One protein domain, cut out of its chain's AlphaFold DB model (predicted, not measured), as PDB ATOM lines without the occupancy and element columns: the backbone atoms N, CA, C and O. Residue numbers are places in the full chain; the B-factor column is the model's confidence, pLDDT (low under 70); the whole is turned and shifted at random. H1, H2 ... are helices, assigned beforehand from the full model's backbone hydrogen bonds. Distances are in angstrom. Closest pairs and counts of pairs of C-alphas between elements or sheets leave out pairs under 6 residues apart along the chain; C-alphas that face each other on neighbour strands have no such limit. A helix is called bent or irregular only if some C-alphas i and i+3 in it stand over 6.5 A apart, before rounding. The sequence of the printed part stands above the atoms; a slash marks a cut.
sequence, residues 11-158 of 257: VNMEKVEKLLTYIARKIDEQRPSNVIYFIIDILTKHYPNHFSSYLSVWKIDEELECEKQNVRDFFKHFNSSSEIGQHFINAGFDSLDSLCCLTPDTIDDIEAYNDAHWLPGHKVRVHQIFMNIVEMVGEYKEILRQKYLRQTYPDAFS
ATOM      1  N   VAL A  11      -7.166 -39.499 -47.369       71.06
ATOM      2  CA  VAL A  11      -7.226 -38.030 -47.242       71.06
ATOM      3  C   VAL A  11      -6.183 -37.499 -46.252       71.06
ATOM      4  O   VAL A  11      -5.616 -36.426 -46.455       71.06
ATOM      5  N   ASN A  12      -5.898 -38.241 -45.180       79.06
ATOM      6  CA  ASN A  12      -4.866 -37.849 -44.222       79.06
ATOM      7  C   ASN A  12      -3.452 -37.964 -44.809       79.06
ATOM      8  O   ASN A  12      -2.644 -37.070 -44.567       79.06
ATOM      9  N   MET A  13      -3.160 -38.990 -45.617       85.75
ATOM     10  CA  MET A  13      -1.847 -39.093 -46.269       85.75
ATOM     11  C   MET A  13      -1.615 -37.992 -47.303       85.75
ATOM     12  O   MET A  13      -0.527 -37.429 -47.332       85.75
ATOM     13  N   GLU A  14      -2.639 -37.585 -48.058       88.38
ATOM     14  CA  GLU A  14      -2.511 -36.464 -48.999       88.38
ATOM     15  C   GLU A  14      -2.141 -35.145 -48.283       88.38
ATOM     16  O   GLU A  14      -1.339 -34.348 -48.772       88.38
ATOM     17  N   LYS A  15      -2.694 -34.909 -47.084       86.19
ATOM     18  CA  LYS A  15      -2.335 -33.742 -46.257       86.19
ATOM     19  C   LYS A  15      -0.891 -33.812 -45.759       86.19
ATOM     20  O   LYS A  15      -0.203 -32.790 -45.760       86.19
ATOM     21  N   VAL A  16      -0.432 -34.998 -45.357       87.31
ATOM     22  CA  VAL A  16       0.954 -35.227 -44.917       87.31
ATOM     23  C   VAL A  16       1.932 -34.986 -46.067       87.31
ATOM     24  O   VAL A  16       2.908 -34.262 -45.890       87.31
ATOM     25  N   GLU A  17       1.649 -35.509 -47.259       90.50
ATOM     26  CA  GLU A  17       2.492 -35.308 -48.444       90.50
ATOM     27  C   GLU A  17       2.621 -33.829 -48.819       90.50
ATOM     28  O   GLU A  17       3.724 -33.350 -49.097       90.50
ATOM     29  N   LYS A  18       1.521 -33.068 -48.758       91.00
ATOM     30  CA  LYS A  18       1.542 -31.616 -48.998       91.00
ATOM     31  C   LYS A  18       2.415 -30.874 -47.985       91.00
ATOM     32  O   LYS A  18       3.193 -30.008 -48.385       91.00
ATOM     33  N   LEU A  19       2.324 -31.221 -46.698       90.88
ATOM     34  CA  LEU A  19       3.160 -30.625 -45.650       90.88
ATOM     35  C   LEU A  19       4.646 -30.925 -45.879       90.88
ATOM     36  O   LEU A  19       5.467 -30.008 -45.860       90.88
ATOM     37  N   LEU A  20       4.994 -32.187 -46.139       92.19
ATOM     38  CA  LEU A  20       6.383 -32.588 -46.379       92.19
ATOM     39  C   LEU A  20       6.957 -31.923 -47.634       92.19
ATOM     40  O   LEU A  20       8.087 -31.443 -47.606       92.19
ATOM     41  N   THR A  21       6.161 -31.810 -48.700       94.38
ATOM     42  CA  THR A  21       6.558 -31.105 -49.928       94.38
ATOM     43  C   THR A  21       6.811 -29.619 -49.662       94.38
ATOM     44  O   THR A  21       7.789 -29.052 -50.150       94.38
ATOM     45  N   TYR A  22       5.961 -28.976 -48.854       93.12
ATOM     46  CA  TYR A  22       6.150 -27.581 -48.459       93.12
ATOM     47  C   TYR A  22       7.444 -27.378 -47.657       93.12
ATOM     48  O   TYR A  22       8.204 -26.454 -47.953       93.12
ATOM     49  N   ILE A  23       7.705 -28.247 -46.675       93.31
ATOM     50  CA  ILE A  23       8.913 -28.203 -45.842       93.31
ATOM     51  C   ILE A  23      10.166 -28.427 -46.697       93.31
ATOM     52  O   ILE A  23      11.108 -27.644 -46.596       93.31
ATOM     53  N   ALA A  24      10.161 -29.436 -47.575       92.38
ATOM     54  CA  ALA A  24      11.279 -29.728 -48.474       92.38
ATOM     55  C   ALA A  24      11.628 -28.515 -49.348       92.38
ATOM     56  O   ALA A  24      12.769 -28.060 -49.348       92.38
ATOM     57  N   ARG A  25      10.618 -27.898 -49.978       94.75
ATOM     58  CA  ARG A  25      10.804 -26.665 -50.758       94.75
ATOM     59  C   ARG A  25      11.413 -25.536 -49.920       94.75
ATOM     60  O   ARG A  25      12.285 -24.817 -50.395       94.75
ATOM     61  N   LYS A  26      10.959 -25.356 -48.676       92.50
ATOM     62  CA  LYS A  26      11.469 -24.300 -47.788       92.50
ATOM     63  C   LYS A  26      12.924 -24.522 -47.373       92.50
ATOM     64  O   LYS A  26      13.662 -23.545 -47.262       92.50
ATOM     65  N   ILE A  27      13.332 -25.775 -47.178       93.44
ATOM     66  CA  ILE A  27      14.726 -26.142 -46.899       93.44
ATOM     67  C   ILE A  27      15.603 -25.823 -48.114       93.44
ATOM     68  O   ILE A  27      16.658 -25.214 -47.949       93.44
ATOM     69  N   ASP A  28      15.148 -26.161 -49.323       92.94
ATOM     70  CA  ASP A  28      15.889 -25.878 -50.557       92.94
ATOM     71  C   ASP A  28      16.046 -24.369 -50.814       92.94
ATOM     72  O   ASP A  28      17.113 -23.923 -51.241       92.94
ATOM     73  N   GLU A  29      15.002 -23.583 -50.519       93.00
ATOM     74  CA  GLU A  29      15.001 -22.119 -50.649       93.00
ATOM     75  C   GLU A  29      15.960 -21.439 -49.663       93.00
ATOM     76  O   GLU A  29      16.701 -20.539 -50.054       93.00
ATOM     77  N   GLN A  30      15.929 -21.828 -48.383       91.56
ATOM     78  CA  GLN A  30      16.655 -21.111 -47.325       91.56
ATOM     79  C   GLN A  30      18.019 -21.707 -46.984       91.56
ATOM     80  O   GLN A  30      18.836 -21.022 -46.373       91.56
ATOM     81  N   ARG A  31      18.274 -22.965 -47.363       91.31
ATOM     82  CA  ARG A  31      19.502 -23.714 -47.054       91.31
ATOM     83  C   ARG A  31      19.962 -23.530 -45.596       91.31
ATOM     84  O   ARG A  31      21.081 -23.070 -45.359       91.31
ATOM     85  N   PRO A  32      19.106 -23.862 -44.612       92.25
ATOM     86  CA  PRO A  32      19.439 -23.683 -43.207       92.25
ATOM     87  C   PRO A  32      20.633 -24.562 -42.817       92.25
ATOM     88  O   PRO A  32      20.722 -25.724 -43.215       92.25
ATOM     89  N   SER A  33      21.529 -24.025 -41.988       89.56
ATOM     90  CA  SER A  33      22.662 -24.775 -41.426       89.56
ATOM     91  C   SER A  33      22.201 -25.938 -40.543       89.56
ATOM     92  O   SER A  33      22.813 -27.003 -40.544       89.56
ATOM     93  N   ASN A  34      21.090 -25.750 -39.823       92.00
ATOM     94  CA  ASN A  34      20.433 -26.780 -39.032       92.00
ATOM     95  C   ASN A  34      19.014 -27.030 -39.559       92.00
ATOM     96  O   ASN A  34      18.063 -26.319 -39.231       92.00
ATOM     97  N   VAL A  35      18.883 -28.073 -40.378       91.31
ATOM     98  CA  VAL A  35      17.617 -28.466 -41.010       91.31
ATOM     99  C   VAL A  35      16.563 -28.871 -39.975       91.31
ATOM    100  O   VAL A  35      15.394 -28.539 -40.141       91.31
ATOM    101  N   ILE A  36      16.953 -29.549 -38.891       88.75
ATOM    102  CA  ILE A  36      16.011 -30.018 -37.861       88.75
ATOM    103  C   ILE A  36      15.400 -28.826 -37.126       88.75
ATOM    104  O   ILE A  36      14.179 -28.745 -37.005       88.75
ATOM    105  N   TYR A  37      16.239 -27.877 -36.699       87.56
ATOM    106  CA  TYR A  37      15.783 -26.643 -36.055       87.56
ATOM    107  C   TYR A  37      14.803 -25.883 -36.956       87.56
ATOM    108  O   TYR A  37      13.725 -25.489 -36.523       87.56
ATOM    109  N   PHE A  38      15.141 -25.757 -38.240       90.12
ATOM    110  CA  PHE A  38      14.305 -25.080 -39.225       90.12
ATOM    111  C   PHE A  38      12.937 -25.748 -39.437       90.12
ATOM    112  O   PHE A  38      11.923 -25.065 -39.568       90.12
ATOM    113  N   ILE A  39      12.883 -27.083 -39.447       90.75
ATOM    114  CA  ILE A  39      11.614 -27.818 -39.537       90.75
ATOM    115  C   ILE A  39      10.742 -27.518 -38.317       90.75
ATOM    116  O   ILE A  39       9.558 -27.225 -38.475       90.75
ATOM    117  N   ILE A  40      11.315 -27.569 -37.111       88.38
ATOM    118  CA  ILE A  40      10.576 -27.288 -35.873       88.38
ATOM    119  C   ILE A  40      10.086 -25.834 -35.860       88.38
ATOM    120  O   ILE A  40       8.937 -25.587 -35.491       88.38
ATOM    121  N   ASP A  41      10.889 -24.886 -36.343       87.31
ATOM    122  CA  ASP A  41      10.500 -23.477 -36.465       87.31
ATOM    123  C   ASP A  41       9.296 -23.284 -37.407       87.31
ATOM    124  O   ASP A  41       8.305 -22.643 -37.058       87.31
ATOM    125  N   ILE A  42       9.296 -23.941 -38.573       89.00
ATOM    126  CA  ILE A  42       8.142 -23.937 -39.488       89.00
ATOM    127  C   ILE A  42       6.901 -24.529 -38.815       89.00
ATOM    128  O   ILE A  42       5.807 -23.967 -38.921       89.00
ATOM    129  N   LEU A  43       7.050 -25.671 -38.141       88.44
ATOM    130  CA  LEU A  43       5.926 -26.364 -37.519       88.44
ATOM    131  C   LEU A  43       5.313 -25.535 -36.386       88.44
ATOM    132  O   LEU A  43       4.096 -25.379 -36.329       88.44
ATOM    133  N   THR A  44       6.143 -24.948 -35.532       85.38
ATOM    134  CA  THR A  44       5.697 -24.106 -34.415       85.38
ATOM    135  C   THR A  44       5.089 -22.783 -34.892       85.38
ATOM    136  O   THR A  44       4.100 -22.322 -34.321       85.38
ATOM    137  N   LYS A  45       5.601 -22.205 -35.986       85.62
ATOM    138  CA  LYS A  45       5.074 -20.976 -36.597       85.62
ATOM    139  C   LYS A  45       3.724 -21.161 -37.287       85.62
ATOM    140  O   LYS A  45       2.865 -20.289 -37.183       85.62
ATOM    141  N   HIS A  46       3.538 -22.261 -38.013       86.00
ATOM    142  CA  HIS A  46       2.339 -22.483 -38.832       86.00
ATOM    143  C   HIS A  46       1.271 -23.346 -38.152       86.00
ATOM    144  O   HIS A  46       0.112 -23.301 -38.561       86.00
ATOM    145  N   TYR A  47       1.630 -24.096 -37.106       85.44
ATOM    146  CA  TYR A  47       0.723 -24.994 -36.384       85.44
ATOM    147  C   TYR A  47       0.770 -24.787 -34.857       85.44
ATOM    148  O   TYR A  47       0.877 -25.765 -34.110       85.44
ATOM    149  N   PRO A  48       0.637 -23.547 -34.348       78.31
ATOM    150  CA  PRO A  48       0.825 -23.245 -32.924       78.31
ATOM    151  C   PRO A  48      -0.130 -24.024 -32.007       78.31
ATOM    152  O   PRO A  48       0.266 -24.463 -30.931       78.31
ATOM    153  N   ASN A  49      -1.362 -24.290 -32.455       82.94
ATOM    154  CA  ASN A  49      -2.361 -25.035 -31.681       82.94
ATOM    155  C   ASN A  49      -2.004 -26.520 -31.487       82.94
ATOM    156  O   ASN A  49      -2.440 -27.132 -30.517       82.94
ATOM    157  N   HIS A  50      -1.218 -27.104 -32.397       82.69
ATOM    158  CA  HIS A  50      -0.799 -28.508 -32.324       82.69
ATOM    159  C   HIS A  50       0.480 -28.702 -31.504       82.69
ATOM    160  O   HIS A  50       0.757 -29.813 -31.056       82.69
ATOM    161  N   PHE A  51       1.232 -27.623 -31.288       78.94
ATOM    162  CA  PHE A  51       2.490 -27.618 -30.552       78.94
ATOM    163  C   PHE A  51       2.433 -26.721 -29.314       78.94
ATOM    164  O   PHE A  51       3.481 -26.363 -28.807       78.94
ATOM    165  N   SER A  52       1.254 -26.358 -28.802       71.44
ATOM    166  CA  SER A  52       1.096 -25.312 -27.775       71.44
ATOM    167  C   SER A  52       2.007 -25.486 -26.550       71.44
ATOM    168  O   SER A  52       2.641 -24.525 -26.125       71.44
ATOM    169  N   SER A  53       2.151 -26.710 -26.033       73.19
ATOM    170  CA  SER A  53       3.047 -27.018 -24.904       73.19
ATOM    171  C   SER A  53       4.538 -26.942 -25.251       73.19
ATOM    172  O   SER A  53       5.357 -26.683 -24.378       73.19
ATOM    173  N   TYR A  54       4.896 -27.189 -26.511       74.38
ATOM    174  CA  TYR A  54       6.271 -27.098 -27.008       74.38
ATOM    175  C   TYR A  54       6.611 -25.693 -27.498       74.38
ATOM    176  O   TYR A  54       7.770 -25.311 -27.467       74.38
ATOM    177  N   LEU A  55       5.613 -24.925 -27.940       75.56
ATOM    178  CA  LEU A  55       5.763 -23.577 -28.468       75.56
ATOM    179  C   LEU A  55       6.280 -22.630 -27.392       75.56
ATOM    180  O   LEU A  55       7.148 -21.824 -27.696       75.56
ATOM    181  N   SER A  56       5.780 -22.756 -26.157       73.94
ATOM    182  CA  SER A  56       6.298 -21.983 -25.029       73.94
ATOM    183  C   SER A  56       7.779 -22.276 -24.832       73.94
ATOM    184  O   SER A  56       8.571 -21.358 -24.939       73.94
ATOM    185  N   VAL A  57       8.161 -23.551 -24.679       80.06
ATOM    186  CA  VAL A  57       9.558 -23.978 -24.476       80.06
ATOM    187  C   VAL A  57      10.470 -23.571 -25.635       80.06
ATOM    188  O   VAL A  57      11.578 -23.097 -25.413       80.06
ATOM    189  N   TRP A  58       9.998 -23.729 -26.871       81.56
ATOM    190  CA  TRP A  58      10.746 -23.403 -28.085       81.56
ATOM    191  C   TRP A  58      10.987 -21.900 -28.247       81.56
ATOM    192  O   TRP A  58      11.974 -21.501 -28.854       81.56
ATOM    193  N   LYS A  59      10.091 -21.071 -27.702       78.62
ATOM    194  CA  LYS A  59      10.162 -19.611 -27.782       78.62
ATOM    195  C   LYS A  59      10.632 -18.938 -26.497       78.62
ATOM    196  O   LYS A  59      10.640 -17.712 -26.467       78.62
ATOM    197  N   ILE A  60      11.055 -19.698 -25.481       78.19
ATOM    198  CA  ILE A  60      11.575 -19.126 -24.226       78.19
ATOM    199  C   ILE A  60      12.683 -18.120 -24.528       78.19
ATOM    200  O   ILE A  60      12.656 -17.018 -23.994       78.19
ATOM    201  N   ASP A  61      13.614 -18.463 -25.420       80.50
ATOM    202  CA  ASP A  61      14.726 -17.574 -25.755       80.50
ATOM    203  C   ASP A  61      14.244 -16.290 -26.453       80.50
ATOM    204  O   ASP A  61      14.742 -15.207 -26.163       80.50
ATOM    205  N   GLU A  62      13.240 -16.374 -27.334       83.62
ATOM    206  CA  GLU A  62      12.670 -15.203 -28.020       83.62
ATOM    207  C   GLU A  62      11.909 -14.289 -27.044       83.62
ATOM    208  O   GLU A  62      12.036 -13.065 -27.104       83.62
ATOM    209  N   GLU A  63      11.148 -14.875 -26.117       83.94
ATOM    210  CA  GLU A  63      10.431 -14.150 -25.066       83.94
ATOM    211  C   GLU A  63      11.403 -13.489 -24.082       83.94
ATOM    212  O   GLU A  63      11.256 -12.310 -23.759       83.94
ATOM    213  N   LEU A  64      12.455 -14.203 -23.686       88.00
ATOM    214  CA  LEU A  64      13.503 -13.683 -22.817       88.00
ATOM    215  C   LEU A  64      14.274 -12.536 -23.480       88.00
ATOM    216  O   LEU A  64      14.558 -11.524 -22.840       88.00
ATOM    217  N   GLU A  65      14.605 -12.651 -24.767       89.69
ATOM    218  CA  GLU A  65      15.251 -11.556 -25.498       89.69
ATOM    219  C   GLU A  65      14.328 -10.340 -25.662       89.69
ATOM    220  O   GLU A  65      14.803  -9.201 -25.619       89.69
ATOM    221  N   CYS A  66      13.013 -10.553 -25.780       91.12
ATOM    222  CA  CYS A  66      12.022  -9.477 -25.744       91.12
ATOM    223  C   CYS A  66      12.017  -8.766 -24.379       91.12
ATOM    224  O   CYS A  66      12.087  -7.536 -24.330       91.12
ATOM    225  N   GLU A  67      12.020  -9.515 -23.273       93.69
ATOM    226  CA  GLU A  67      12.090  -8.955 -21.916       93.69
ATOM    227  C   GLU A  67      13.388  -8.173 -21.673       93.69
ATOM    228  O   GLU A  67      13.347  -7.014 -21.247       93.69
ATOM    229  N   LYS A  68      14.539  -8.719 -22.079       95.00
ATOM    230  CA  LYS A  68      15.824  -8.001 -22.042       95.00
ATOM    231  C   LYS A  68      15.776  -6.713 -22.856       95.00
ATOM    232  O   LYS A  68      16.343  -5.690 -22.464       95.00
ATOM    233  N   GLN A  69      15.109  -6.739 -24.008       95.25
ATOM    234  CA  GLN A  69      14.945  -5.548 -24.828       95.25
ATOM    235  C   GLN A  69      14.049  -4.506 -24.144       95.25
ATOM    236  O   GLN A  69      14.395  -3.323 -24.162       95.25
ATOM    237  N   ASN A  70      12.978  -4.935 -23.475       95.31
ATOM    238  CA  ASN A  70      12.127  -4.065 -22.665       95.31
ATOM    239  C   ASN A  70      12.920  -3.407 -21.528       95.31
ATOM    240  O   ASN A  70      12.768  -2.208 -21.309       95.31
ATOM    241  N   VAL A  71      13.818  -4.138 -20.858       96.69
ATOM    242  CA  VAL A  71      14.724  -3.569 -19.843       96.69
ATOM    243  C   VAL A  71      15.629  -2.495 -20.454       96.69
ATOM    244  O   VAL A  71      15.698  -1.376 -19.943       96.69
ATOM    245  N   ARG A  72      16.286  -2.766 -21.590       96.31
ATOM    246  CA  ARG A  72      17.128  -1.755 -22.264       96.31
ATOM    247  C   ARG A  72      16.339  -0.505 -22.646       96.31
ATOM    248  O   ARG A  72      16.834   0.610 -22.476       96.31
ATOM    249  N   ASP A  73      15.131  -0.675 -23.172       95.75
ATOM    250  CA  ASP A  73      14.300   0.441 -23.618       95.75
ATOM    251  C   ASP A  73      13.642   1.195 -22.453       95.75
ATOM    252  O   ASP A  73      13.428   2.403 -22.568       95.75
ATOM    253  N   PHE A  74      13.416   0.540 -21.312       96.69
ATOM    254  CA  PHE A  74      13.036   1.181 -20.052       96.69
ATOM    255  C   PHE A  74      14.109   2.176 -19.595       96.69
ATOM    256  O   PHE A  74      13.808   3.350 -19.375       96.69
ATOM    257  N   PHE A  75      15.381   1.762 -19.542       95.38
ATOM    258  CA  PHE A  75      16.465   2.674 -19.159       95.38
ATOM    259  C   PHE A  75      16.590   3.850 -20.135       95.38
ATOM    260  O   PHE A  75      16.722   4.991 -19.691       95.38
ATOM    261  N   LYS A  76      16.454   3.609 -21.447       93.69
ATOM    262  CA  LYS A  76      16.410   4.694 -22.444       93.69
ATOM    263  C   LYS A  76      15.252   5.662 -22.202       93.69
ATOM    264  O   LYS A  76      15.436   6.868 -22.348       93.69
ATOM    265  N   HIS A  77      14.070   5.151 -21.852       93.56
ATOM    266  CA  HIS A  77      12.877   5.966 -21.620       93.56
ATOM    267  C   HIS A  77      13.075   6.959 -20.469       93.56
ATOM    268  O   HIS A  77      12.721   8.129 -20.596       93.56
ATOM    269  N   PHE A  78      13.727   6.529 -19.389       91.12
ATOM    270  CA  PHE A  78      14.019   7.367 -18.222       91.12
ATOM    271  C   PHE A  78      15.374   8.093 -18.307       91.12
ATOM    272  O   PHE A  78      16.008   8.382 -17.292       91.12
ATOM    273  N   ASN A  79      15.825   8.418 -19.525       84.38
ATOM    274  CA  ASN A  79      17.058   9.171 -19.802       84.38
ATOM    275  C   ASN A  79      18.344   8.533 -19.239       84.38
ATOM    276  O   ASN A  79      19.347   9.215 -18.994       84.38
ATOM    277  N   SER A  80      18.339   7.221 -19.033       84.00
ATOM    278  CA  SER A  80      19.540   6.429 -18.774       84.00
ATOM    279  C   SER A  80      20.028   5.780 -20.069       84.00
ATOM    280  O   SER A  80      19.328   5.756 -21.080       84.00
ATOM    281  N   SER A  81      21.272   5.308 -20.077       87.44
ATOM    282  CA  SER A  81      21.837   4.698 -21.278       87.44
ATOM    283  C   SER A  81      21.439   3.223 -21.382       87.44
ATOM    284  O   SER A  81      21.198   2.556 -20.374       87.44
ATOM    285  N   SER A  82      21.368   2.693 -22.604       85.38
ATOM    286  CA  SER A  82      21.114   1.260 -22.801       85.38
ATOM    287  C   SER A  82      22.245   0.380 -22.293       85.38
ATOM    288  O   SER A  82      21.988  -0.768 -21.944       85.38
ATOM    289  N   GLU A  83      23.471   0.907 -22.233       92.62
ATOM    290  CA  GLU A  83      24.599   0.210 -21.615       92.62
ATOM    291  C   GLU A  83      24.337  -0.030 -20.126       92.62
ATOM    292  O   GLU A  83      24.576  -1.133 -19.645       92.62
ATOM    293  N   ILE A  84      23.751   0.944 -19.416       94.25
ATOM    294  CA  ILE A  84      23.350   0.750 -18.017       94.25
ATOM    295  C   ILE A  84      22.326  -0.374 -17.914       94.25
ATOM    296  O   ILE A  84      22.528  -1.291 -17.130       94.25
ATOM    297  N   GLY A  85      21.281  -0.366 -18.745       95.06
ATOM    298  CA  GLY A  85      20.308  -1.463 -18.765       95.06
ATOM    299  C   GLY A  85      20.946  -2.830 -19.028       95.06
ATOM    300  O   GLY A  85      20.543  -3.823 -18.430       95.06
ATOM    301  N   GLN A  86      21.997  -2.884 -19.852       96.19
ATOM    302  CA  GLN A  86      22.748  -4.115 -20.088       96.19
ATOM    303  C   GLN A  86      23.465  -4.622 -18.828       96.19
ATOM    304  O   GLN A  86      23.544  -5.830 -18.635       96.19
ATOM    305  N   HIS A  87      23.929  -3.739 -17.944       96.75
ATOM    306  CA  HIS A  87      24.553  -4.142 -16.682       96.75
ATOM    307  C   HIS A  87      23.580  -4.847 -15.732       96.75
ATOM    308  O   HIS A  87      23.953  -5.837 -15.102       96.75
ATOM    309  N   PHE A  88      22.324  -4.395 -15.686       96.75
ATOM    310  CA  PHE A  88      21.262  -5.068 -14.932       96.75
ATOM    311  C   PHE A  88      20.962  -6.452 -15.516       96.75
ATOM    312  O   PHE A  88      20.908  -7.431 -14.776       96.75
ATOM    313  N   ILE A  89      20.879  -6.556 -16.845       96.44
ATOM    314  CA  ILE A  89      20.681  -7.837 -17.540       96.44
ATOM    315  C   ILE A  89      21.837  -8.803 -17.253       96.44
ATOM    316  O   ILE A  89      21.604  -9.972 -16.962       96.44
ATOM    317  N   ASN A  90      23.083  -8.326 -17.293       95.75
ATOM    318  CA  ASN A  90      24.261  -9.145 -16.993       95.75
ATOM    319  C   ASN A  90      24.254  -9.670 -15.548       95.75
ATOM    320  O   ASN A  90      24.752 -10.766 -15.295       95.75
ATOM    321  N   ALA A  91      23.687  -8.897 -14.617       95.19
ATOM    322  CA  ALA A  91      23.503  -9.278 -13.218       95.19
ATOM    323  C   ALA A  91      22.269 -10.177 -12.981       95.19
ATOM    324  O   ALA A  91      22.000 -10.553 -11.843       95.19
ATOM    325  N   GLY A  92      21.531 -10.549 -14.036       94.00
ATOM    326  CA  GLY A  92      20.369 -11.441 -13.964       94.00
ATOM    327  C   GLY A  92      19.020 -10.736 -13.799       94.00
ATOM    328  O   GLY A  92      18.012 -11.409 -13.608       94.00
ATOM    329  N   PHE A  93      18.975  -9.405 -13.890       95.69
ATOM    330  CA  PHE A  93      17.733  -8.626 -13.871       95.69
ATOM    331  C   PHE A  93      17.273  -8.345 -15.305       95.69
ATOM    332  O   PHE A  93      17.409  -7.240 -15.836       95.69
ATOM    333  N   ASP A  94      16.803  -9.401 -15.962       95.12
ATOM    334  CA  ASP A  94      16.518  -9.458 -17.398       95.12
ATOM    335  C   ASP A  94      15.048  -9.225 -17.777       95.12
ATOM    336  O   ASP A  94      14.719  -9.213 -18.961       95.12
ATOM    337  N   SER A  95      14.183  -8.959 -16.798       95.88
ATOM    338  CA  SER A  95      12.770  -8.607 -16.995       95.88
ATOM    339  C   SER A  95      12.376  -7.370 -16.195       95.88
ATOM    340  O   SER A  95      12.967  -7.067 -15.153       95.88
ATOM    341  N   LEU A  96      11.325  -6.668 -16.625       96.38
ATOM    342  CA  LEU A  96      10.819  -5.503 -15.885       96.38
ATOM    343  C   LEU A  96      10.388  -5.861 -14.454       96.38
ATOM    344  O   LEU A  96      10.558  -5.059 -13.539       96.38
ATOM    345  N   ASP A  97       9.860  -7.068 -14.252       95.25
ATOM    346  CA  ASP A  97       9.455  -7.548 -12.928       95.25
ATOM    347  C   ASP A  97      10.656  -7.841 -12.025       95.25
ATOM    348  O   ASP A  97      10.609  -7.528 -10.836       95.25
ATOM    349  N   SER A  98      11.759  -8.352 -12.580       96.06
ATOM    350  CA  SER A  98      12.993  -8.553 -11.810       96.06
ATOM    351  C   SER A  98      13.593  -7.236 -11.301       96.06
ATOM    352  O   SER A  98      14.121  -7.200 -10.189       96.06
ATOM    353  N   LEU A  99      13.444  -6.130 -12.048       96.25
ATOM    354  CA  LEU A  99      13.896  -4.807 -11.601       96.25
ATOM    355  C   LEU A  99      13.137  -4.332 -10.356       96.25
ATOM    356  O   LEU A  99      13.730  -3.701  -9.487       96.25
ATOM    357  N   CYS A 100      11.848  -4.662 -10.230       96.06
ATOM    358  CA  CYS A 100      11.027  -4.283  -9.076       96.06
ATOM    359  C   CYS A 100      11.482  -4.920  -7.754       96.06
ATOM    360  O   CYS A 100      11.037  -4.493  -6.690       96.06
ATOM    361  N   CYS A 101      12.339  -5.943  -7.802       93.38
ATOM    362  CA  CYS A 101      12.895  -6.588  -6.615       93.38
ATOM    363  C   CYS A 101      14.154  -5.888  -6.077       93.38
ATOM    364  O   CYS A 101      14.644  -6.263  -5.013       93.38
ATOM    365  N   LEU A 102      14.681  -4.902  -6.804       94.44
ATOM    366  CA  LEU A 102      15.894  -4.183  -6.438       94.44
ATOM    367  C   LEU A 102      15.604  -2.999  -5.520       94.44
ATOM    368  O   LEU A 102      14.553  -2.361  -5.597       94.44
ATOM    369  N   THR A 103      16.590  -2.666  -4.694       92.25
ATOM    370  CA  THR A 103      16.596  -1.449  -3.878       92.25
ATOM    371  C   THR A 103      17.741  -0.531  -4.302       92.25
ATOM    372  O   THR A 103      18.727  -1.005  -4.875       92.25
ATOM    373  N   PRO A 104      17.673   0.779  -4.000       92.88
ATOM    374  CA  PRO A 104      18.761   1.703  -4.312       92.88
ATOM    375  C   PRO A 104      20.133   1.282  -3.768       92.88
ATOM    376  O   PRO A 104      21.147   1.624  -4.365       92.88
ATOM    377  N   ASP A 105      20.171   0.517  -2.676       91.44
ATOM    378  CA  ASP A 105      21.417   0.056  -2.051       91.44
ATOM    379  C   ASP A 105      22.150  -1.000  -2.896       91.44
ATOM    380  O   ASP A 105      23.367  -1.115  -2.826       91.44
ATOM    381  N   THR A 106      21.423  -1.741  -3.738       91.88
ATOM    382  CA  THR A 106      21.989  -2.798  -4.602       91.88
ATOM    383  C   THR A 106      22.622  -2.267  -5.892       91.88
ATOM    384  O   THR A 106      23.193  -3.025  -6.671       91.88
ATOM    385  N   ILE A 107      22.522  -0.960  -6.152       93.44
ATOM    386  CA  ILE A 107      22.979  -0.349  -7.408       93.44
ATOM    387  C   ILE A 107      24.504  -0.386  -7.524       93.44
ATOM    388  O   ILE A 107      25.023  -0.729  -8.587       93.44
ATOM    389  N   ASP A 108      25.212  -0.061  -6.442       93.06
ATOM    390  CA  ASP A 108      26.678  -0.072  -6.436       93.06
ATOM    391  C   ASP A 108      27.224  -1.504  -6.609       93.06
ATOM    392  O   ASP A 108      28.246  -1.695  -7.272       93.06
ATOM    393  N   ASP A 109      26.507  -2.522  -6.112       94.62
ATOM    394  CA  ASP A 109      26.860  -3.933  -6.312       94.62
ATOM    395  C   ASP A 109      26.741  -4.343  -7.788       94.62
ATOM    396  O   ASP A 109      27.595  -5.061  -8.311       94.62
ATOM    397  N   ILE A 110      25.706  -3.867  -8.490       95.25
ATOM    398  CA  ILE A 110      25.490  -4.154  -9.919       95.25
ATOM    399  C   ILE A 110      26.556  -3.472 -10.780       95.25
ATOM    400  O   ILE A 110      27.040  -4.063 -11.750       95.25
ATOM    401  N   GLU A 111      26.940  -2.242 -10.440       94.62
ATOM    402  CA  GLU A 111      28.041  -1.549 -11.110       94.62
ATOM    403  C   GLU A 111      29.363  -2.304 -10.922       94.62
ATOM    404  O   GLU A 111      30.050  -2.580 -11.910       94.62
ATOM    405  N   ALA A 112      29.675  -2.695  -9.683       95.00
ATOM    406  CA  ALA A 112      30.883  -3.446  -9.356       95.00
ATOM    407  C   ALA A 112      30.916  -4.822 -10.037       95.00
ATOM    408  O   ALA A 112      31.948  -5.207 -10.577       95.00
ATOM    409  N   TYR A 113      29.788  -5.538 -10.085       96.00
ATOM    410  CA  TYR A 113      29.674  -6.831 -10.769       96.00
ATOM    411  C   TYR A 113      30.015  -6.749 -12.266       96.00
ATOM    412  O   TYR A 113      30.498  -7.714 -12.854       96.00
ATOM    413  N   ASN A 114      29.763  -5.600 -12.892       94.88
ATOM    414  CA  ASN A 114      30.017  -5.383 -14.313       94.88
ATOM    415  C   ASN A 114      31.408  -4.805 -14.609       94.88
ATOM    416  O   ASN A 114      31.655  -4.435 -15.760       94.88
ATOM    417  N   ASP A 115      32.278  -4.670 -13.602       95.00
ATOM    418  CA  ASP A 115      33.545  -3.931 -13.694       95.00
ATOM    419  C   ASP A 115      33.356  -2.541 -14.340       95.00
ATOM    420  O   ASP A 115      34.205  -2.034 -15.082       95.00
ATOM    421  N   ALA A 116      32.195  -1.927 -14.095       93.25
ATOM    422  CA  ALA A 116      31.808  -0.671 -14.707       93.25
ATOM    423  C   ALA A 116      32.160   0.508 -13.794       93.25
ATOM    424  O   ALA A 116      32.238   0.386 -12.575       93.25
ATOM    425  N   HIS A 117      32.347   1.680 -14.400       93.25
ATOM    426  CA  HIS A 117      32.428   2.933 -13.661       93.25
ATOM    427  C   HIS A 117      31.464   3.944 -14.267       93.25
ATOM    428  O   HIS A 117      31.707   4.514 -15.336       93.25
ATOM    429  N   TRP A 118      30.333   4.140 -13.607       93.62
ATOM    430  CA  TRP A 118      29.295   5.041 -14.070       93.62
ATOM    431  C   TRP A 118      29.617   6.469 -13.659       93.62
ATOM    432  O   TRP A 118      29.964   6.766 -12.517       93.62
ATOM    433  N   LEU A 119      29.437   7.392 -14.603       92.50
ATOM    434  CA  LEU A 119      29.579   8.813 -14.320       92.50
ATOM    435  C   LEU A 119      28.605   9.231 -13.200       92.50
ATOM    436  O   LEU A 119      27.474   8.734 -13.167       92.50
ATOM    437  N   PRO A 120      28.962  10.205 -12.342       92.44
ATOM    438  CA  PRO A 120      28.117  10.614 -11.215       92.44
ATOM    439  C   PRO A 120      26.674  10.960 -11.610       92.44
ATOM    440  O   PRO A 120      25.728  10.596 -10.920       92.44
ATOM    441  N   GLY A 121      26.479  11.604 -12.766       91.81
ATOM    442  CA  GLY A 121      25.142  11.921 -13.274       91.81
ATOM    443  C   GLY A 121      24.324  10.695 -13.694       91.81
ATOM    444  O   GLY A 121      23.103  10.722 -13.587       91.81
ATOM    445  N   HIS A 122      24.974   9.625 -14.163       91.75
ATOM    446  CA  HIS A 122      24.311   8.352 -14.461       91.75
ATOM    447  C   HIS A 122      23.890   7.662 -13.170       91.75
ATOM    448  O   HIS A 122      22.723   7.300 -13.052       91.75
ATOM    449  N   LYS A 123      24.785   7.598 -12.174       92.06
ATOM    450  CA  LYS A 123      24.455   7.075 -10.841       92.06
ATOM    451  C   LYS A 123      23.226   7.764 -10.259       92.06
ATOM    452  O   LYS A 123      22.274   7.091  -9.891       92.06
ATOM    453  N   VAL A 124      23.194   9.099 -10.256       92.88
ATOM    454  CA  VAL A 124      22.049   9.855  -9.718       92.88
ATOM    455  C   VAL A 124      20.739   9.489 -10.421       92.88
ATOM    456  O   VAL A 124      19.743   9.258  -9.742       92.88
ATOM    457  N   ARG A 125      20.722   9.396 -11.759       93.88
ATOM    458  CA  ARG A 125      19.503   9.027 -12.501       93.88
ATOM    459  C   ARG A 125      19.058   7.598 -12.208       93.88
ATOM    460  O   ARG A 125      17.871   7.372 -12.003       93.88
ATOM    461  N   VAL A 126      19.995   6.656 -12.135       94.75
ATOM    462  CA  VAL A 126      19.693   5.262 -11.786       94.75
ATOM    463  C   VAL A 126      19.148   5.181 -10.358       94.75
ATOM    464  O   VAL A 126      18.067   4.643 -10.161       94.75
ATOM    465  N   HIS A 127      19.799   5.816  -9.380       94.19
ATOM    466  CA  HIS A 127      19.281   5.891  -8.010       94.19
ATOM    467  C   HIS A 127      17.869   6.481  -7.951       94.19
ATOM    468  O   HIS A 127      17.016   5.929  -7.262       94.19
ATOM    469  N   GLN A 128      17.589   7.556  -8.697       93.56
ATOM    470  CA  GLN A 128      16.251   8.156  -8.767       93.56
ATOM    471  C   GLN A 128      15.199   7.192  -9.322       93.56
ATOM    472  O   GLN A 128      14.111   7.109  -8.757       93.56
ATOM    473  N   ILE A 129      15.524   6.445 -10.384       94.69
ATOM    474  CA  ILE A 129      14.639   5.405 -10.930       94.69
ATOM    475  C   ILE A 129      14.316   4.374  -9.843       94.69
ATOM    476  O   ILE A 129      13.151   4.042  -9.629       94.69
ATOM    477  N   PHE A 130      15.335   3.906  -9.120       95.69
ATOM    478  CA  PHE A 130      15.178   2.840  -8.133       95.69
ATOM    479  C   PHE A 130      14.579   3.277  -6.795       95.69
ATOM    480  O   PHE A 130      14.125   2.421  -6.041       95.69
ATOM    481  N   MET A 131      14.497   4.581  -6.504       94.50
ATOM    482  CA  MET A 131      13.733   5.060  -5.346       94.50
ATOM    483  C   MET A 131      12.240   4.721  -5.466       94.50
ATOM    484  O   MET A 131      11.613   4.430  -4.452       94.50
ATOM    485  N   ASN A 132      11.697   4.716  -6.690       94.38
ATOM    486  CA  ASN A 132      10.283   4.451  -6.982       94.38
ATOM    487  C   ASN A 132      10.115   3.396  -8.095       94.38
ATOM    488  O   ASN A 132       9.233   3.518  -8.946       94.38
ATOM    489  N   ILE A 133      10.957   2.355  -8.114       95.50
ATOM    490  CA  ILE A 133      11.044   1.414  -9.249       95.50
ATOM    491  C   ILE A 133       9.700   0.789  -9.640       95.50
ATOM    492  O   ILE A 133       9.395   0.685 -10.824       95.50
ATOM    493  N   VAL A 134       8.871   0.423  -8.658       96.00
ATOM    494  CA  VAL A 134       7.574  -0.230  -8.893       96.00
ATOM    495  C   VAL A 134       6.617   0.686  -9.660       96.00
ATOM    496  O   VAL A 134       5.929   0.234 -10.575       96.00
ATOM    497  N   GLU A 135       6.592   1.974  -9.317       95.88
ATOM    498  CA  GLU A 135       5.770   2.974 -10.004       95.88
ATOM    499  C   GLU A 135       6.302   3.227 -11.420       95.88
ATOM    500  O   GLU A 135       5.549   3.126 -12.385       95.88
ATOM    501  N   MET A 136       7.617   3.424 -11.557       95.19
ATOM    502  CA  MET A 136       8.283   3.681 -12.843       95.19
ATOM    503  C   MET A 136       8.094   2.523 -13.836       95.19
ATOM    504  O   MET A 136       7.817   2.734 -15.020       95.19
ATOM    505  N   VAL A 137       8.213   1.278 -13.365       96.88
ATOM    506  CA  VAL A 137       7.938   0.081 -14.173       96.88
ATOM    507  C   VAL A 137       6.457   0.001 -14.538       96.88
ATOM    508  O   VAL A 137       6.132  -0.344 -15.675       96.88
ATOM    509  N   GLY A 138       5.553   0.346 -13.617       96.25
ATOM    510  CA  GLY A 138       4.114   0.407 -13.876       96.25
ATOM    511  C   GLY A 138       3.753   1.396 -14.987       96.25
ATOM    512  O   GLY A 138       3.052   1.029 -15.934       96.25
ATOM    513  N   GLU A 139       4.287   2.618 -14.920       95.44
ATOM    514  CA  GLU A 139       4.124   3.638 -15.963       95.44
ATOM    515  C   GLU A 139       4.639   3.141 -17.319       95.44
ATOM    516  O   GLU A 139       3.957   3.255 -18.341       95.44
ATOM    517  N   TYR A 140       5.817   2.518 -17.334       96.62
ATOM    518  CA  TYR A 140       6.402   2.005 -18.567       96.62
ATOM    519  C   TYR A 140       5.608   0.831 -19.165       96.62
ATOM    520  O   TYR A 140       5.388   0.786 -20.378       96.62
ATOM    521  N   LYS A 141       5.110  -0.096 -18.335       95.75
ATOM    522  CA  LYS A 141       4.239  -1.197 -18.779       95.75
ATOM    523  C   LYS A 141       2.950  -0.675 -19.417       95.75
ATOM    524  O   LYS A 141       2.506  -1.218 -20.430       95.75
ATOM    525  N   GLU A 142       2.377   0.403 -18.888       94.88
ATOM    526  CA  GLU A 142       1.208   1.045 -19.493       94.88
ATOM    527  C   GLU A 142       1.532   1.647 -20.871       94.88
ATOM    528  O   GLU A 142       0.755   1.482 -21.816       94.88
ATOM    529  N   ILE A 143       2.711   2.254 -21.042       93.62
ATOM    530  CA  ILE A 143       3.183   2.737 -22.352       93.62
ATOM    531  C   ILE A 143       3.329   1.578 -23.347       93.62
ATOM    532  O   ILE A 143       2.873   1.686 -24.491       93.62
ATOM    533  N   LEU A 144       3.927   0.455 -22.933       92.31
ATOM    534  CA  LEU A 144       4.042  -0.741 -23.775       92.31
ATOM    535  C   LEU A 144       2.664  -1.269 -24.187       92.31
ATOM    536  O   LEU A 144       2.441  -1.556 -25.366       92.31
ATOM    537  N   ARG A 145       1.709  -1.313 -23.250       92.38
ATOM    538  CA  ARG A 145       0.323  -1.717 -23.519       92.38
ATOM    539  C   ARG A 145      -0.346  -0.802 -24.546       92.38
ATOM    540  O   ARG A 145      -0.987  -1.289 -25.477       92.38
ATOM    541  N   GLN A 146      -0.177   0.512 -24.423       91.00
ATOM    542  CA  GLN A 146      -0.717   1.476 -25.387       91.00
ATOM    543  C   GLN A 146      -0.076   1.328 -26.771       91.00
ATOM    544  O   GLN A 146      -0.774   1.368 -27.787       91.00
ATOM    545  N   LYS A 147       1.243   1.112 -26.825       90.00
ATOM    546  CA  LYS A 147       1.972   0.864 -28.075       90.00
ATOM    547  C   LYS A 147       1.472  -0.405 -28.765       90.00
ATOM    548  O   LYS A 147       1.229  -0.364 -29.970       90.00
ATOM    549  N   TYR A 148       1.265  -1.480 -28.006       86.88
ATOM    550  CA  TYR A 148       0.680  -2.721 -28.506       86.88
ATOM    551  C   TYR A 148      -0.715  -2.473 -29.088       86.88
ATOM    552  O   TYR A 148      -0.940  -2.731 -30.266       86.88
ATOM    553  N   LEU A 149      -1.621  -1.855 -28.322       88.31
ATOM    554  CA  LEU A 149      -2.986  -1.568 -28.779       88.31
ATOM    555  C   LEU A 149      -3.023  -0.747 -30.073       88.31
ATOM    556  O   LEU A 149      -3.819  -1.042 -30.962       88.31
ATOM    557  N   ARG A 150      -2.143   0.252 -30.205       86.00
ATOM    558  CA  ARG A 150      -2.042   1.071 -31.420       86.00
ATOM    559  C   ARG A 150      -1.576   0.267 -32.637       86.00
ATOM    560  O   ARG A 150      -1.981   0.577 -33.753       86.00
ATOM    561  N   GLN A 151      -0.714  -0.726 -32.436       84.88
ATOM    562  CA  GLN A 151      -0.214  -1.590 -33.507       84.88
ATOM    563  C   GLN A 151      -1.241  -2.653 -33.909       84.88
ATOM    564  O   GLN A 151      -1.391  -2.929 -35.095       84.88
ATOM    565  N   THR A 152      -1.961  -3.226 -32.942       80.38
ATOM    566  CA  THR A 152      -2.937  -4.297 -33.188       80.38
ATOM    567  C   THR A 152      -4.268  -3.767 -33.729       80.38
ATOM    568  O   THR A 152      -4.911  -4.441 -34.529       80.38
ATOM    569  N   TYR A 153      -4.675  -2.557 -33.328       81.00
ATOM    570  CA  TYR A 153      -5.958  -1.952 -33.704       81.00
ATOM    571  C   TYR A 153      -5.782  -0.501 -34.188       81.00
ATOM    572  O   TYR A 153      -6.192   0.438 -33.500       81.00
ATOM    573  N   PRO A 154      -5.193  -0.279 -35.376       71.62
ATOM    574  CA  PRO A 154      -4.926   1.070 -35.886       71.62
ATOM    575  C   PRO A 154      -6.209   1.895 -36.117       71.62
ATOM    576  O   PRO A 154      -6.209   3.116 -35.931       71.62
ATOM    577  N   ASP A 155      -7.323   1.235 -36.446       73.44
ATOM    578  CA  ASP A 155      -8.600   1.895 -36.749       73.44
ATOM    579  C   ASP A 155      -9.307   2.440 -35.499       73.44
ATOM    580  O   ASP A 155      -9.992   3.462 -35.569       73.44
ATOM    581  N   ALA A 156      -9.076   1.833 -34.327       63.22
ATOM    582  CA  ALA A 156      -9.648   2.290 -33.056       63.22
ATOM    583  C   ALA A 156      -9.067   3.639 -32.589       63.22
ATOM    584  O   ALA A 156      -9.705   4.362 -31.826       63.22
ATOM    585  N   PHE A 157      -7.878   4.008 -33.076       57.38
ATOM    586  CA  PHE A 157      -7.179   5.243 -32.706       57.38
ATOM    587  C   PHE A 157      -7.313   6.367 -33.746       57.38
ATOM    588  O   PHE A 157      -6.839   7.478 -33.510       57.38
ATOM    589  N   SER A 158      -7.998   6.121 -34.869       55.66
ATOM    590  CA  SER A 158      -8.198   7.118 -35.933       55.66
ATOM    591  C   SER A 158      -9.379   8.076 -35.687       55.66
ATOM    592  O   SER A 158      -9.562   9.021 -36.452       55.66
TER     593      SER A 158
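What this domain is: This is residues 11 to 158 of the 257 residues of an uncharacterized protein of Babesia microti (strain RI) (UniProt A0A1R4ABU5). A loose, elongated string of helices with a crossed pair, H1 and H2, at one end and a larger cluster at the other, where H5 and H6 pack on the later part of H4 and H7, with H8 packed on it, meets the end of H5. H4 runs from the H3 side into that cluster, and H9 leaves the cluster as a long arm with the short H10 at its tip; residues 11 to 18 of H1 and residues 151 to 156 stick out. The printed part has 148 residues with ten named helices, H1 to H10 in order, and no named strand; the class is all helix. The whole is loose, with a radius of gyration of the C-alphas of 21.5 A, and spans 68 by 44 by 26 A.

Where its parts are: The longest helices by residues are H1, residues 11 to 30 and 29.3 A long, and H9, residues 133 to 152 and 28.3 A long. C-alpha 11 is at (-7.226, -38.030, -47.242), and C-alpha 152 is at (-2.937, -4.297, -33.188). H4, residues 60 to 77, is 25.3 A long, from C-alpha 60 at (11.575, -19.126, -24.226). The others are H2, residues 35 to 46, H3, 52 to 58, H5, 82 to 90, H6, 96 to 99, H7, 104 to 113, H8, 120 to 131, and H10, 154 to 157. H7 is irregular, but only just: C-alphas 105 and 108 are 6.9 A apart.

How they stand to each other: With residues 133 to 137 alone, H9 only just touches H6, with 3 pairs of C-alphas within 8 A; the closest are those of Val 137 and Leu 96, 6.5 A apart. H4, with residues 67 to 71 alone, only just touches H6, also with 3 pairs; the closest C-alphas are Val 71 and Leu 96, 5.9 A. H4 and H5 form a helical hairpin, opposite ways at a steep tilt of 41 degrees, and touch through residues 68 to 76 of H4; the closest C-alphas are Arg 72 and Gly 85, 4.7 A. H5 and H7 touch only at their ends, and only just, with 3 pairs; the closest C-alphas are Phe 88 and Ile 110, 6.6 A. H8, with residues 126 to 131 alone, touches H7 at a steep tilt of 50 degrees; the closest C-alphas are Phe 130 and Pro 104, 5.4 A. H10 is close to H9 but not clearly touching; the closest C-alphas are Phe 157 and Arg 150, 6.7 A. H1, with residues 23 to 27 alone, touches H2 at a steep tilt of 59 degrees; the closest C-alphas are Ile 23 and Ile 39, 6.9 A. H2 and H3 are close but not clearly touching, with C-alphas of Thr 44 and Leu 55 closest at 6.0 A, while H3 and H4 meet only through their link. The packing is mostly crossed: of 3 touching pairs given a tilt, 0 are shallow. H1, H2, H4, H5, H8 and H9 have every O i to N i+4 pair within hydrogen-bond range; H7 has 4 of 6, H3 has 1 of 3 and 1 of 4 O i to N i+3 pairs, and H6 and H10 are too short for an O i to N i+4 pair.

The domain as a whole: The two C-alphas farthest apart, Val 11 and Pro 120, are 70.1 A apart. The printed part has no cut; the link from H7 to H8 is short, the other links are tight, and no link is long. The mean pLDDT of the printed part is 89.7, and residues 156 to 158 are under 70.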